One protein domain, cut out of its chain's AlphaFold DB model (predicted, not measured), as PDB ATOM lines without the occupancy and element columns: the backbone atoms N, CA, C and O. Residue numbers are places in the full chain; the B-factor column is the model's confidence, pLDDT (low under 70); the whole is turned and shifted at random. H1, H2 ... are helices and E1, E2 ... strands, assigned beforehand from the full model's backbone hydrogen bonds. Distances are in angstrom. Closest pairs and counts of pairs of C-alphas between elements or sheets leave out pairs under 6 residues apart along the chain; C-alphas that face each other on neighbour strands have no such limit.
ATOM      1  N   GLU A   3     117.126 147.445 155.100       74.06
ATOM      2  CA  GLU A   3     116.296 146.381 155.646       74.06
ATOM      3  C   GLU A   3     116.637 146.188 157.141       74.06
ATOM      4  O   GLU A   3     117.776 146.422 157.574       74.06
ATOM      5  N   ARG A   4     115.618 145.894 157.950       73.19
ATOM      6  CA  ARG A   4     115.710 145.616 159.386       73.19
ATOM      7  C   ARG A   4     114.975 144.316 159.662       73.19
ATOM      8  O   ARG A   4     113.758 144.319 159.790       73.19
ATOM      9  N   GLY A   5     115.750 143.257 159.791       80.12
ATOM     10  CA  GLY A   5     115.233 141.900 159.804       80.12
ATOM     11  C   GLY A   5     116.363 140.886 159.721       80.12
ATOM     12  O   GLY A   5     117.504 141.181 160.116       80.12
ATOM     13  N   ILE A   6     116.060 139.681 159.242       81.31
ATOM     14  CA  ILE A   6     116.956 138.520 159.304       81.31
ATOM     15  C   ILE A   6     118.313 138.846 158.686       81.31
ATOM     16  O   ILE A   6     119.343 138.562 159.297       81.31
ATOM     17  N   VAL A   7     118.363 139.480 157.513       79.88
ATOM     18  CA  VAL A   7     119.629 139.759 156.812       79.88
ATOM     19  C   VAL A   7     120.515 140.693 157.638       79.88
ATOM     20  O   VAL A   7     121.706 140.414 157.816       79.88
ATOM     21  N   SER A   8     119.927 141.732 158.231       77.25
ATOM     22  CA  SER A   8     120.626 142.674 159.111       77.25
ATOM     23  C   SER A   8     121.044 142.086 160.474       77.25
ATOM     24  O   SER A   8     122.061 142.503 161.026       77.25
ATOM     25  N   ALA A   9     120.302 141.107 161.008       76.25
ATOM     26  CA  ALA A   9     120.471 140.593 162.373       76.25
ATOM     27  C   ALA A   9     121.687 139.664 162.562       76.25
ATOM     28  O   ALA A   9     122.125 139.432 163.691       76.25
ATOM     29  N   GLY A  10     122.269 139.145 161.480       74.88
ATOM     30  CA  GLY A  10     123.437 138.262 161.560       74.88
ATOM     31  C   GLY A  10     123.108 136.805 161.925       74.88
ATOM     32  O   GLY A  10     121.950 136.365 161.907       74.88
ATOM     33  N   ARG A  11     124.158 136.028 162.205       79.62
ATOM     34  CA  ARG A  11     124.053 134.668 162.754       79.62
ATOM     35  C   ARG A  11     124.253 134.695 164.262       79.62
ATOM     36  O   ARG A  11     124.886 135.598 164.812       79.62
ATOM     37  N   ASP A  12     123.693 133.704 164.936       77.50
ATOM     38  CA  ASP A  12     124.007 133.435 166.329       77.50
ATOM     39  C   ASP A  12     125.454 132.912 166.441       77.50
ATOM     40  O   ASP A  12     125.792 131.937 165.769       77.50
ATOM     41  N   PRO A  13     126.320 133.537 167.259       75.06
ATOM     42  CA  PRO A  13     127.733 133.168 167.343       75.06
ATOM     43  C   PRO A  13     127.980 131.805 168.007       75.06
ATOM     44  O   PRO A  13     129.072 131.266 167.872       75.06
ATOM     45  N   LYS A  14     126.997 131.243 168.724       80.38
ATOM     46  CA  LYS A  14     127.102 129.934 169.383       80.38
ATOM     47  C   LYS A  14     126.550 128.807 168.515       80.38
ATOM     48  O   LYS A  14     127.087 127.708 168.539       80.38
ATOM     49  N   THR A  15     125.474 129.062 167.767       79.50
ATOM     50  CA  THR A  15     124.772 128.017 166.991       79.50
ATOM     51  C   THR A  15     124.954 128.124 165.479       79.50
ATOM     52  O   THR A  15     124.584 127.204 164.754       79.50
ATOM     53  N   GLY A  16     125.462 129.251 164.977       76.69
ATOM     54  CA  GLY A  16     125.580 129.524 163.544       76.69
ATOM     55  C   GLY A  16     124.239 129.697 162.821       76.69
ATOM     56  O   GLY A  16     124.225 129.910 161.609       76.69
ATOM     57  N   LYS A  17     123.095 129.627 163.516       81.88
ATOM     58  CA  LYS A  17     121.760 129.784 162.915       81.88
ATOM     59  C   LYS A  17     121.420 131.254 162.665       81.88
ATOM     60  O   LYS A  17     122.045 132.152 163.230       81.88
ATOM     61  N   HIS A  18     120.428 131.509 161.812       80.94
ATOM     62  CA  HIS A  18     119.891 132.858 161.629       80.94
ATOM     63  C   HIS A  18     119.322 133.384 162.947       80.94
ATOM     64  O   HIS A  18     118.606 132.669 163.648       80.94
ATOM     65  N   LYS A  19     119.626 134.643 163.271       80.94
ATOM     66  CA  LYS A  19     118.858 135.374 164.275       80.94
ATOM     67  C   LYS A  19     117.573 135.848 163.614       80.94
ATOM     68  O   LYS A  19     117.639 136.569 162.621       80.94
ATOM     69  N   TYR A  20     116.442 135.421 164.157       81.38
ATOM     70  CA  TYR A  20     115.116 135.836 163.716       81.38
ATOM     71  C   TYR A  20     114.654 136.981 164.621       81.38
ATOM     72  O   TYR A  20     114.265 136.718 165.759       81.38
ATOM     73  N   PRO A  21     114.789 138.247 164.191       81.25
ATOM     74  CA  PRO A  21     114.236 139.365 164.940       81.25
ATOM     75  C   PRO A  21     112.706 139.321 164.908       81.25
ATOM     76  O   PRO A  21     112.110 138.792 163.974       81.25
ATOM     77  N   GLU A  22     112.069 139.923 165.911       83.31
ATOM     78  CA  GLU A  22     110.602 140.029 165.975       83.31
ATOM     79  C   GLU A  22     110.022 140.903 164.849       83.31
ATOM     80  O   GLU A  22     108.845 140.796 164.518       83.31
ATOM     81  N   LEU A  23     110.852 141.766 164.256       85.38
ATOM     82  CA  LEU A  23     110.476 142.706 163.205       85.38
ATOM     83  C   LEU A  23     111.254 142.408 161.918       85.38
ATOM     84  O   LEU A  23     112.485 142.419 161.934       85.38
ATOM     85  N   GLU A  24     110.522 142.226 160.818       86.00
ATOM     86  CA  GLU A  24     111.038 142.134 159.446       86.00
ATOM     87  C   GLU A  24     110.474 143.319 158.648       86.00
ATOM     88  O   GLU A  24     109.323 143.313 158.207       86.00
ATOM     89  N   LEU A  25     111.253 144.395 158.548       88.81
ATOM     90  CA  LEU A  25     110.796 145.696 158.069       88.81
ATOM     91  C   LEU A  25     111.714 146.263 156.988       88.81
ATOM     92  O   LEU A  25     112.943 146.216 157.068       88.81
ATOM     93  N   VAL A  26     111.104 146.943 156.020       89.31
ATOM     94  CA  VAL A  26     111.813 147.770 155.041       89.31
ATOM     95  C   VAL A  26     111.740 149.230 155.482       89.31
ATOM     96  O   VAL A  26     110.660 149.807 155.587       89.31
ATOM     97  N   ARG A  27     112.894 149.858 155.742       92.38
ATOM     98  CA  ARG A  27     112.947 151.244 156.231       92.38
ATOM     99  C   ARG A  27     113.030 152.255 155.091       92.38
ATOM    100  O   ARG A  27     114.085 152.389 154.461       92.38
ATOM    101  N   ILE A  28     111.977 153.051 154.924       91.88
ATOM    102  CA  ILE A  28     111.948 154.223 154.039       91.88
ATOM    103  C   ILE A  28     112.460 155.440 154.816       91.88
ATOM    104  O   ILE A  28     111.866 155.861 155.801       91.88
ATOM    105  N   THR A  29     113.597 155.992 154.394       93.12
ATOM    106  CA  THR A  29     114.217 157.167 155.025       93.12
ATOM    107  C   THR A  29     114.166 158.351 154.074       93.12
ATOM    108  O   THR A  29     114.701 158.247 152.971       93.12
ATOM    109  N   ILE A  30     113.585 159.471 154.511       93.31
ATOM    110  CA  ILE A  30     113.454 160.700 153.718       93.31
ATOM    111  C   ILE A  30     114.543 161.694 154.159       93.31
ATOM    112  O   ILE A  30     114.500 162.188 155.290       93.31
ATOM    113  N   PRO A  31     115.544 161.995 153.313       94.75
ATOM    114  CA  PRO A  31     116.536 163.023 153.589       94.75
ATOM    115  C   PRO A  31     115.894 164.413 153.668       94.75
ATOM    116  O   PRO A  31     115.030 164.779 152.869       94.75
ATOM    117  N   ARG A  32     116.339 165.217 154.638       95.69
ATOM    118  CA  ARG A  32     115.782 166.552 154.894       95.69
ATOM    119  C   ARG A  32     116.056 167.493 153.719       95.69
ATOM    120  O   ARG A  32     117.211 167.666 153.347       95.69
ATOM    121  N   ARG A  33     115.007 168.160 153.216       95.00
ATOM    122  CA  ARG A  33     115.063 169.195 152.156       95.00
ATOM    123  C   ARG A  33     115.587 168.711 150.793       95.00
ATOM    124  O   ARG A  33     116.033 169.534 150.004       95.00
ATOM    125  N   VAL A  34     115.552 167.405 150.525       97.00
ATOM    126  CA  VAL A  34     116.023 166.836 149.248       97.00
ATOM    127  C   VAL A  34     114.877 166.583 148.276       97.00
ATOM    128  O   VAL A  34     115.036 166.820 147.083       97.00
ATOM    129  N   TYR A  35     113.736 166.107 148.778       96.44
ATOM    130  CA  TYR A  35     112.645 165.631 147.935       96.44
ATOM    131  C   TYR A  35     111.418 166.546 147.943       96.44
ATOM    132  O   TYR A  35     111.146 167.231 148.931       96.44
ATOM    133  N   THR A  36     110.681 166.530 146.833       97.50
ATOM    134  CA  THR A  36     109.435 167.272 146.605       97.50
ATOM    135  C   THR A  36     108.203 166.397 146.859       97.50
ATOM    136  O   THR A  36     108.302 165.181 147.042       97.50
ATOM    137  N   ASN A  37     107.017 167.012 146.832       96.44
ATOM    138  CA  ASN A  37     105.745 166.298 146.974       96.44
ATOM    139  C   ASN A  37     105.509 165.283 145.846       96.44
ATOM    140  O   ASN A  37     105.005 164.199 146.112       96.44
ATOM    141  N   GLU A  38     105.922 165.587 144.614       97.69
ATOM    142  CA  GLU A  38     105.780 164.666 143.475       97.69
ATOM    143  C   GLU A  38     106.567 163.369 143.690       97.69
ATOM    144  O   GLU A  38     106.084 162.280 143.391       97.69
ATOM    145  N   GLN A  39     107.760 163.457 144.285       97.06
ATOM    146  CA  GLN A  39     108.559 162.273 144.610       97.06
ATOM    147  C   GLN A  39     107.923 161.442 145.733       97.06
ATOM    148  O   GLN A  39     108.043 160.214 145.731       97.06
ATOM    149  N   MET A  40     107.229 162.085 146.678       96.44
ATOM    150  CA  MET A  40     106.469 161.380 147.715       96.44
ATOM    151  C   MET A  40     105.241 160.675 147.137       96.44
ATOM    152  O   MET A  40     104.994 159.521 147.483       96.44
ATOM    153  N   GLU A  41     104.524 161.331 146.224       97.50
ATOM    154  CA  GLU A  41     103.365 160.756 145.541       97.50
ATOM    155  C   GLU A  41     103.774 159.535 144.706       97.50
ATOM    156  O   GLU A  41     103.218 158.451 144.877       97.50
ATOM    157  N   TYR A  42     104.853 159.660 143.929       97.31
ATOM    158  CA  TYR A  42     105.426 158.534 143.196       97.31
ATOM    159  C   TYR A  42     105.838 157.376 144.119       97.31
ATOM    160  O   TYR A  42     105.540 156.213 143.848       97.31
ATOM    161  N   THR A  43     106.488 157.676 145.251       96.00
ATOM    162  CA  THR A  43     106.887 156.649 146.230       96.00
ATOM    163  C   THR A  43     105.672 155.903 146.785       96.00
ATOM    164  O   THR A  43     105.703 154.677 146.894       96.00
ATOM    165  N   LYS A  44     104.592 156.623 147.110       96.38
ATOM    166  CA  LYS A  44     103.326 156.041 147.578       96.38
ATOM    167  C   LYS A  44     102.727 155.099 146.531       96.38
ATOM    168  O   LYS A  44     102.328 153.987 146.883       96.38
ATOM    169  N   ASP A  45     102.689 155.516 145.270       97.88
ATOM    170  CA  ASP A  45     102.093 154.724 144.193       97.88
ATOM    171  C   ASP A  45     102.862 153.422 143.949       97.88
ATOM    172  O   ASP A  45     102.256 152.351 143.916       97.88
ATOM    173  N   VAL A  46     104.197 153.476 143.921       96.81
ATOM    174  CA  VAL A  46     105.042 152.276 143.783       96.81
ATOM    175  C   VAL A  46     104.834 151.304 144.949       96.81
ATOM    176  O   VAL A  46     104.714 150.096 144.742       96.81
ATOM    177  N   ILE A  47     104.747 151.800 146.188       95.88
ATOM    178  CA  ILE A  47     104.477 150.944 147.357       95.88
ATOM    179  C   ILE A  47     103.106 150.273 147.227       95.88
ATOM    180  O   ILE A  47     102.970 149.083 147.519       95.88
ATOM    181  N   ASN A  48     102.095 151.009 146.763       97.56
ATOM    182  CA  ASN A  48     100.757 150.475 146.542       97.56
ATOM    183  C   ASN A  48     100.749 149.382 145.457       97.56
ATOM    184  O   ASN A  48     100.094 148.353 145.617       97.56
ATOM    185  N   GLU A  49     101.500 149.561 144.371       97.38
ATOM    186  CA  GLU A  49     101.651 148.541 143.327       97.38
ATOM    187  C   GLU A  49     102.301 147.262 143.856       97.38
ATOM    188  O   GLU A  49     101.765 146.169 143.652       97.38
ATOM    189  N   VAL A  50     103.399 147.389 144.608       95.19
ATOM    190  CA  VAL A  50     104.069 146.247 145.250       95.19
ATOM    191  C   VAL A  50     103.119 145.536 146.219       95.19
ATOM    192  O   VAL A  50     103.033 144.307 146.211       95.19
ATOM    193  N   TYR A  51     102.342 146.285 147.005       95.44
ATOM    194  CA  TYR A  51     101.360 145.721 147.933       95.44
ATOM    195  C   TYR A  51     100.260 144.918 147.223       95.44
ATOM    196  O   TYR A  51      99.851 143.858 147.713       95.44
ATOM    197  N   LYS A  52      99.795 145.378 146.054       97.25
ATOM    198  CA  LYS A  52      98.789 144.669 145.243       97.25
ATOM    199  C   LYS A  52      99.296 143.321 144.725       97.25
ATOM    200  O   LYS A  52      98.499 142.397 144.594       97.25
ATOM    201  N   ILE A  53     100.597 143.184 144.460       95.62
ATOM    202  CA  ILE A  53     101.196 141.944 143.935       95.62
ATOM    203  C   ILE A  53     101.909 141.094 144.994       95.62
ATOM    204  O   ILE A  53     102.565 140.122 144.626       95.62
ATOM    205  N   ARG A  54     101.788 141.419 146.287       93.38
ATOM    206  CA  ARG A  54     102.553 140.785 147.381       93.38
ATOM    207  C   ARG A  54     102.518 139.249 147.387       93.38
ATOM    208  O   ARG A  54     103.544 138.629 147.614       93.38
ATOM    209  N   GLU A  55     101.385 138.641 147.030       92.38
ATOM    210  CA  GLU A  55     101.209 137.175 146.973       92.38
ATOM    211  C   GLU A  55     102.015 136.509 145.839       92.38
ATOM    212  O   GLU A  55     102.187 135.290 145.785       92.38
ATOM    213  N   ARG A  56     102.489 137.300 144.869       91.50
ATOM    214  CA  ARG A  56     103.325 136.831 143.757       91.50
ATOM    215  C   ARG A  56     104.818 136.965 144.051       91.50
ATOM    216  O   ARG A  56     105.610 136.381 143.313       91.50
ATOM    217  N   ILE A  57     105.194 137.728 145.077       89.69
ATOM    218  CA  ILE A  57     106.588 137.979 145.440       89.69
ATOM    219  C   ILE A  57     107.122 136.743 146.166       89.69
ATOM    220  O   ILE A  57     106.591 136.331 147.193       89.69
ATOM    221  N   ASN A  58     108.170 136.135 145.615       89.44
ATOM    222  CA  ASN A  58     108.782 134.939 146.190       89.44
ATOM    223  C   ASN A  58     109.838 135.303 147.233       89.44
ATOM    224  O   ASN A  58     110.471 136.358 147.154       89.44
ATOM    225  N   GLY A  59     110.076 134.382 148.169       88.75
ATOM    226  CA  GLY A  59     111.227 134.464 149.060       88.75
ATOM    227  C   GLY A  59     112.556 134.336 148.305       88.75
ATOM    228  O   GLY A  59     112.605 133.962 147.130       88.75
ATOM    229  N   LEU A  60     113.645 134.637 149.003       90.25
ATOM    230  CA  LEU A  60     115.004 134.620 148.470       90.25
ATOM    231  C   LEU A  60     115.848 133.566 149.196       90.25
ATOM    232  O   LEU A  60     115.740 133.427 150.415       90.25
ATOM    233  N   SER A  61     116.712 132.856 148.469       88.31
ATOM    234  CA  SER A  61     117.781 132.031 149.047       88.31
ATOM    235  C   SER A  61     119.121 132.747 148.951       88.31
ATOM    236  O   SER A  61     119.387 133.493 148.010       88.31
ATOM    237  N   ILE A  62     119.978 132.534 149.948       86.75
ATOM    238  CA  ILE A  62     121.328 133.097 149.982       86.75
ATOM    239  C   ILE A  62     122.234 132.244 149.094       86.75
ATOM    240  O   ILE A  62     122.379 131.051 149.345       86.75
ATOM    241  N   THR A  63     122.876 132.858 148.101       87.50
ATOM    242  CA  THR A  63     123.856 132.185 147.227       87.50
ATOM    243  C   THR A  63     125.291 132.411 147.680       87.50
ATOM    244  O   THR A  63     126.158 131.569 147.468       87.50
ATOM    245  N   TYR A  64     125.554 133.548 148.324       84.12
ATOM    246  CA  TYR A  64     126.869 133.896 148.843       84.12
ATOM    247  C   TYR A  64     126.727 134.723 150.120       84.12
ATOM    248  O   TYR A  64     126.123 135.795 150.092       84.12
ATOM    249  N   GLU A  65     127.311 134.238 151.219       79.38
ATOM    250  CA  GLU A  65     127.371 134.938 152.504       79.38
ATOM    251  C   GLU A  65     128.839 135.235 152.870       79.38
ATOM    252  O   GLU A  65     129.618 134.302 153.077       79.38
ATOM    253  N   PRO A  66     129.242 136.514 152.958       78.62
ATOM    254  CA  PRO A  66     130.579 136.879 153.407       78.62
ATOM    255  C   PRO A  66     130.721 136.742 154.933       78.62
ATOM    256  O   PRO A  66     129.740 136.898 155.665       78.62
ATOM    257  N   PRO A  67     131.949 136.512 155.443       72.62
ATOM    258  CA  PRO A  67     132.194 136.269 156.868       72.62
ATOM    259  C   PRO A  67     131.932 137.491 157.763       72.62
ATOM    260  O   PRO A  67     131.647 137.336 158.948       72.62
ATOM    261  N   PHE A  68     131.993 138.708 157.210       68.75
ATOM    262  CA  PHE A  68     131.768 139.958 157.938       68.75
ATOM    263  C   PHE A  68     130.828 140.882 157.164       68.75
ATOM    264  O   PHE A  68     130.804 140.860 155.936       68.75
ATOM    265  N   LEU A  69     130.069 141.713 157.894       70.62
ATOM    266  CA  LEU A  69     129.170 142.735 157.335       70.62
ATOM    267  C   LEU A  69     128.239 142.207 156.228       70.62
ATOM    268  O   LEU A  69     128.008 142.867 155.215       70.62
ATOM    269  N   ARG A  70     127.673 141.015 156.452       72.81
ATOM    270  CA  ARG A  70     126.906 140.271 155.445       72.81
ATOM    271  C   ARG A  70     125.857 141.103 154.709       72.81
ATOM    272  O   ARG A  70     125.679 140.932 153.516       72.81
ATOM    273  N   PHE A  71     125.209 142.047 155.382       72.62
ATOM    274  CA  PHE A  71     124.130 142.846 154.804       72.62
ATOM    275  C   PHE A  71     124.549 143.739 153.624       72.62
ATOM    276  O   PHE A  71     123.683 144.144 152.858       72.62
ATOM    277  N   PHE A  72     125.840 144.060 153.467       77.94
ATOM    278  CA  PHE A  72     126.309 144.897 152.356       77.94
ATOM    279  C   PHE A  72     126.641 144.107 151.088       77.94
ATOM    280  O   PHE A  72     126.524 144.647 149.991       77.94
ATOM    281  N   THR A  73     127.094 142.861 151.224       82.81
ATOM    282  CA  THR A  73     127.727 142.103 150.127       82.81
ATOM    283  C   THR A  73     127.153 140.700 149.929       82.81
ATOM    284  O   THR A  73     127.631 139.953 149.072       82.81
ATOM    285  N   ILE A  74     126.116 140.338 150.687       86.75
ATOM    286  CA  ILE A  74     125.337 139.117 150.482       86.75
ATOM    287  C   ILE A  74     124.707 139.095 149.089       86.75
ATOM    288  O   ILE A  74     124.275 140.124 148.563       86.75
ATOM    289  N   ARG A  75     124.647 137.908 148.487       86.50
ATOM    290  CA  ARG A  75     123.944 137.689 147.219       86.50
ATOM    291  C   ARG A  75     122.797 136.721 147.425       86.50
ATOM    292  O   ARG A  75     122.904 135.771 148.203       86.50
ATOM    293  N   PHE A  76     121.719 136.979 146.699       89.88
ATOM    294  CA  PHE A  76     120.500 136.196 146.751       89.88
ATOM    295  C   PHE A  76     120.101 135.722 145.361       89.88
ATOM    296  O   PHE A  76     120.423 136.364 144.361       89.88
ATOM    297  N   GLU A  77     119.347 134.636 145.319       91.62
ATOM    298  CA  GLU A  77     118.582 134.215 144.153       91.62
ATOM    299  C   GLU A  77     117.099 134.052 144.533       91.62
ATOM    300  O   GLU A  77     116.782 133.805 145.702       91.62
ATOM    301  N   PRO A  78     116.167 134.203 143.577       89.88
ATOM    302  CA  PRO A  78     114.765 133.891 143.814       89.88
ATOM    303  C   PRO A  78     114.585 132.418 144.173       89.88
ATOM    304  O   PRO A  78     115.072 131.539 143.458       89.88
ATOM    305  N   LEU A  79     113.808 132.137 145.221       88.81
ATOM    306  CA  LEU A  79     113.340 130.778 145.458       88.81
ATOM    307  C   LEU A  79     112.487 130.357 144.262       88.81
ATOM    308  O   LEU A  79     111.496 131.010 143.915       88.81
TER     309      LEU A  79
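This is residues 3 to 79 of the 85 residues of the protein "Tyrosine phenol-lyase" of bacterium (UniProt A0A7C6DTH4). The model is a loose, open shape: one long helix, H2, sticks out with residues 44 to 52 on a wide loop of chain, away from a small two-stranded ribbon, E2 and E3, and two short helices, H1 and H3, that touch each other. Residues 10 to 24 make a long stretch with no named element, between H1 and the short strand E1. The printed part has 77 residues, with three named helices and three named strands in the order H1, E1, H2, E2, H3, E3; the sheet has the order E2 - E3 and is antiparallel. The class is mixed, helices and strands, with 36 residues, under half of the printed part, in named elements. The whole is loose, with a radius of gyration of the C-alphas of 16.0 A and spans of 47 by 32 by 23 A.

H1 is residues 6 to 9, and its C-alpha 6 is at (116.956, 138.520, 159.304). E1 is residues 25 to 27. H2, residues 37 to 52, is the longest helix and measures 22.8 A from C-alpha 37 at (105.745, 166.298, 146.974) to C-alpha 52 at (98.789, 144.669, 145.243). E2, residues 60 to 64, is 11.9 A long. H3 is residues 70 to 73. E3, residues 75 to 78, is 10.5 A long and ends with C-alpha 78 at (114.765, 133.891, 143.814).

E2 and E3 are antiparallel neighbours, with 145 degrees between their directions. The C-alphas of Ile 62 and Phe 76 face each other at 4.6 A. N 61 and O 77 are within hydrogen-bond range at 2.9 A, as are N 75 and O 64 at 3.0 A. H1 and H3 touch, their closest C-alphas being those of Ser 8 and Phe 71, 5.6 A apart. H1 is apart from E2 and from E3. E1 pairs with no named strand, but residues 3 to 4 form a short antiparallel pairing with residues 25 to 26 of E1. H2 touches no helix and is apart from E1 and E3. In H2 every O i to N i+4 pair is within hydrogen-bond range; H1 and H3 are too short for such a pair.

The two C-alphas farthest apart, those of Lys 14 and Glu 38, are 48.3 A apart. Residues 31 to 39, of which 37 to 39 belong to H2, stand free, and so do residues 44 to 56, of which 44 to 52 belong to H2. The link from H1 to E1 is long, with 15 residues. The printed part has no cut. The mean pLDDT of the printed part is 87.1, and residue 68 is under 70.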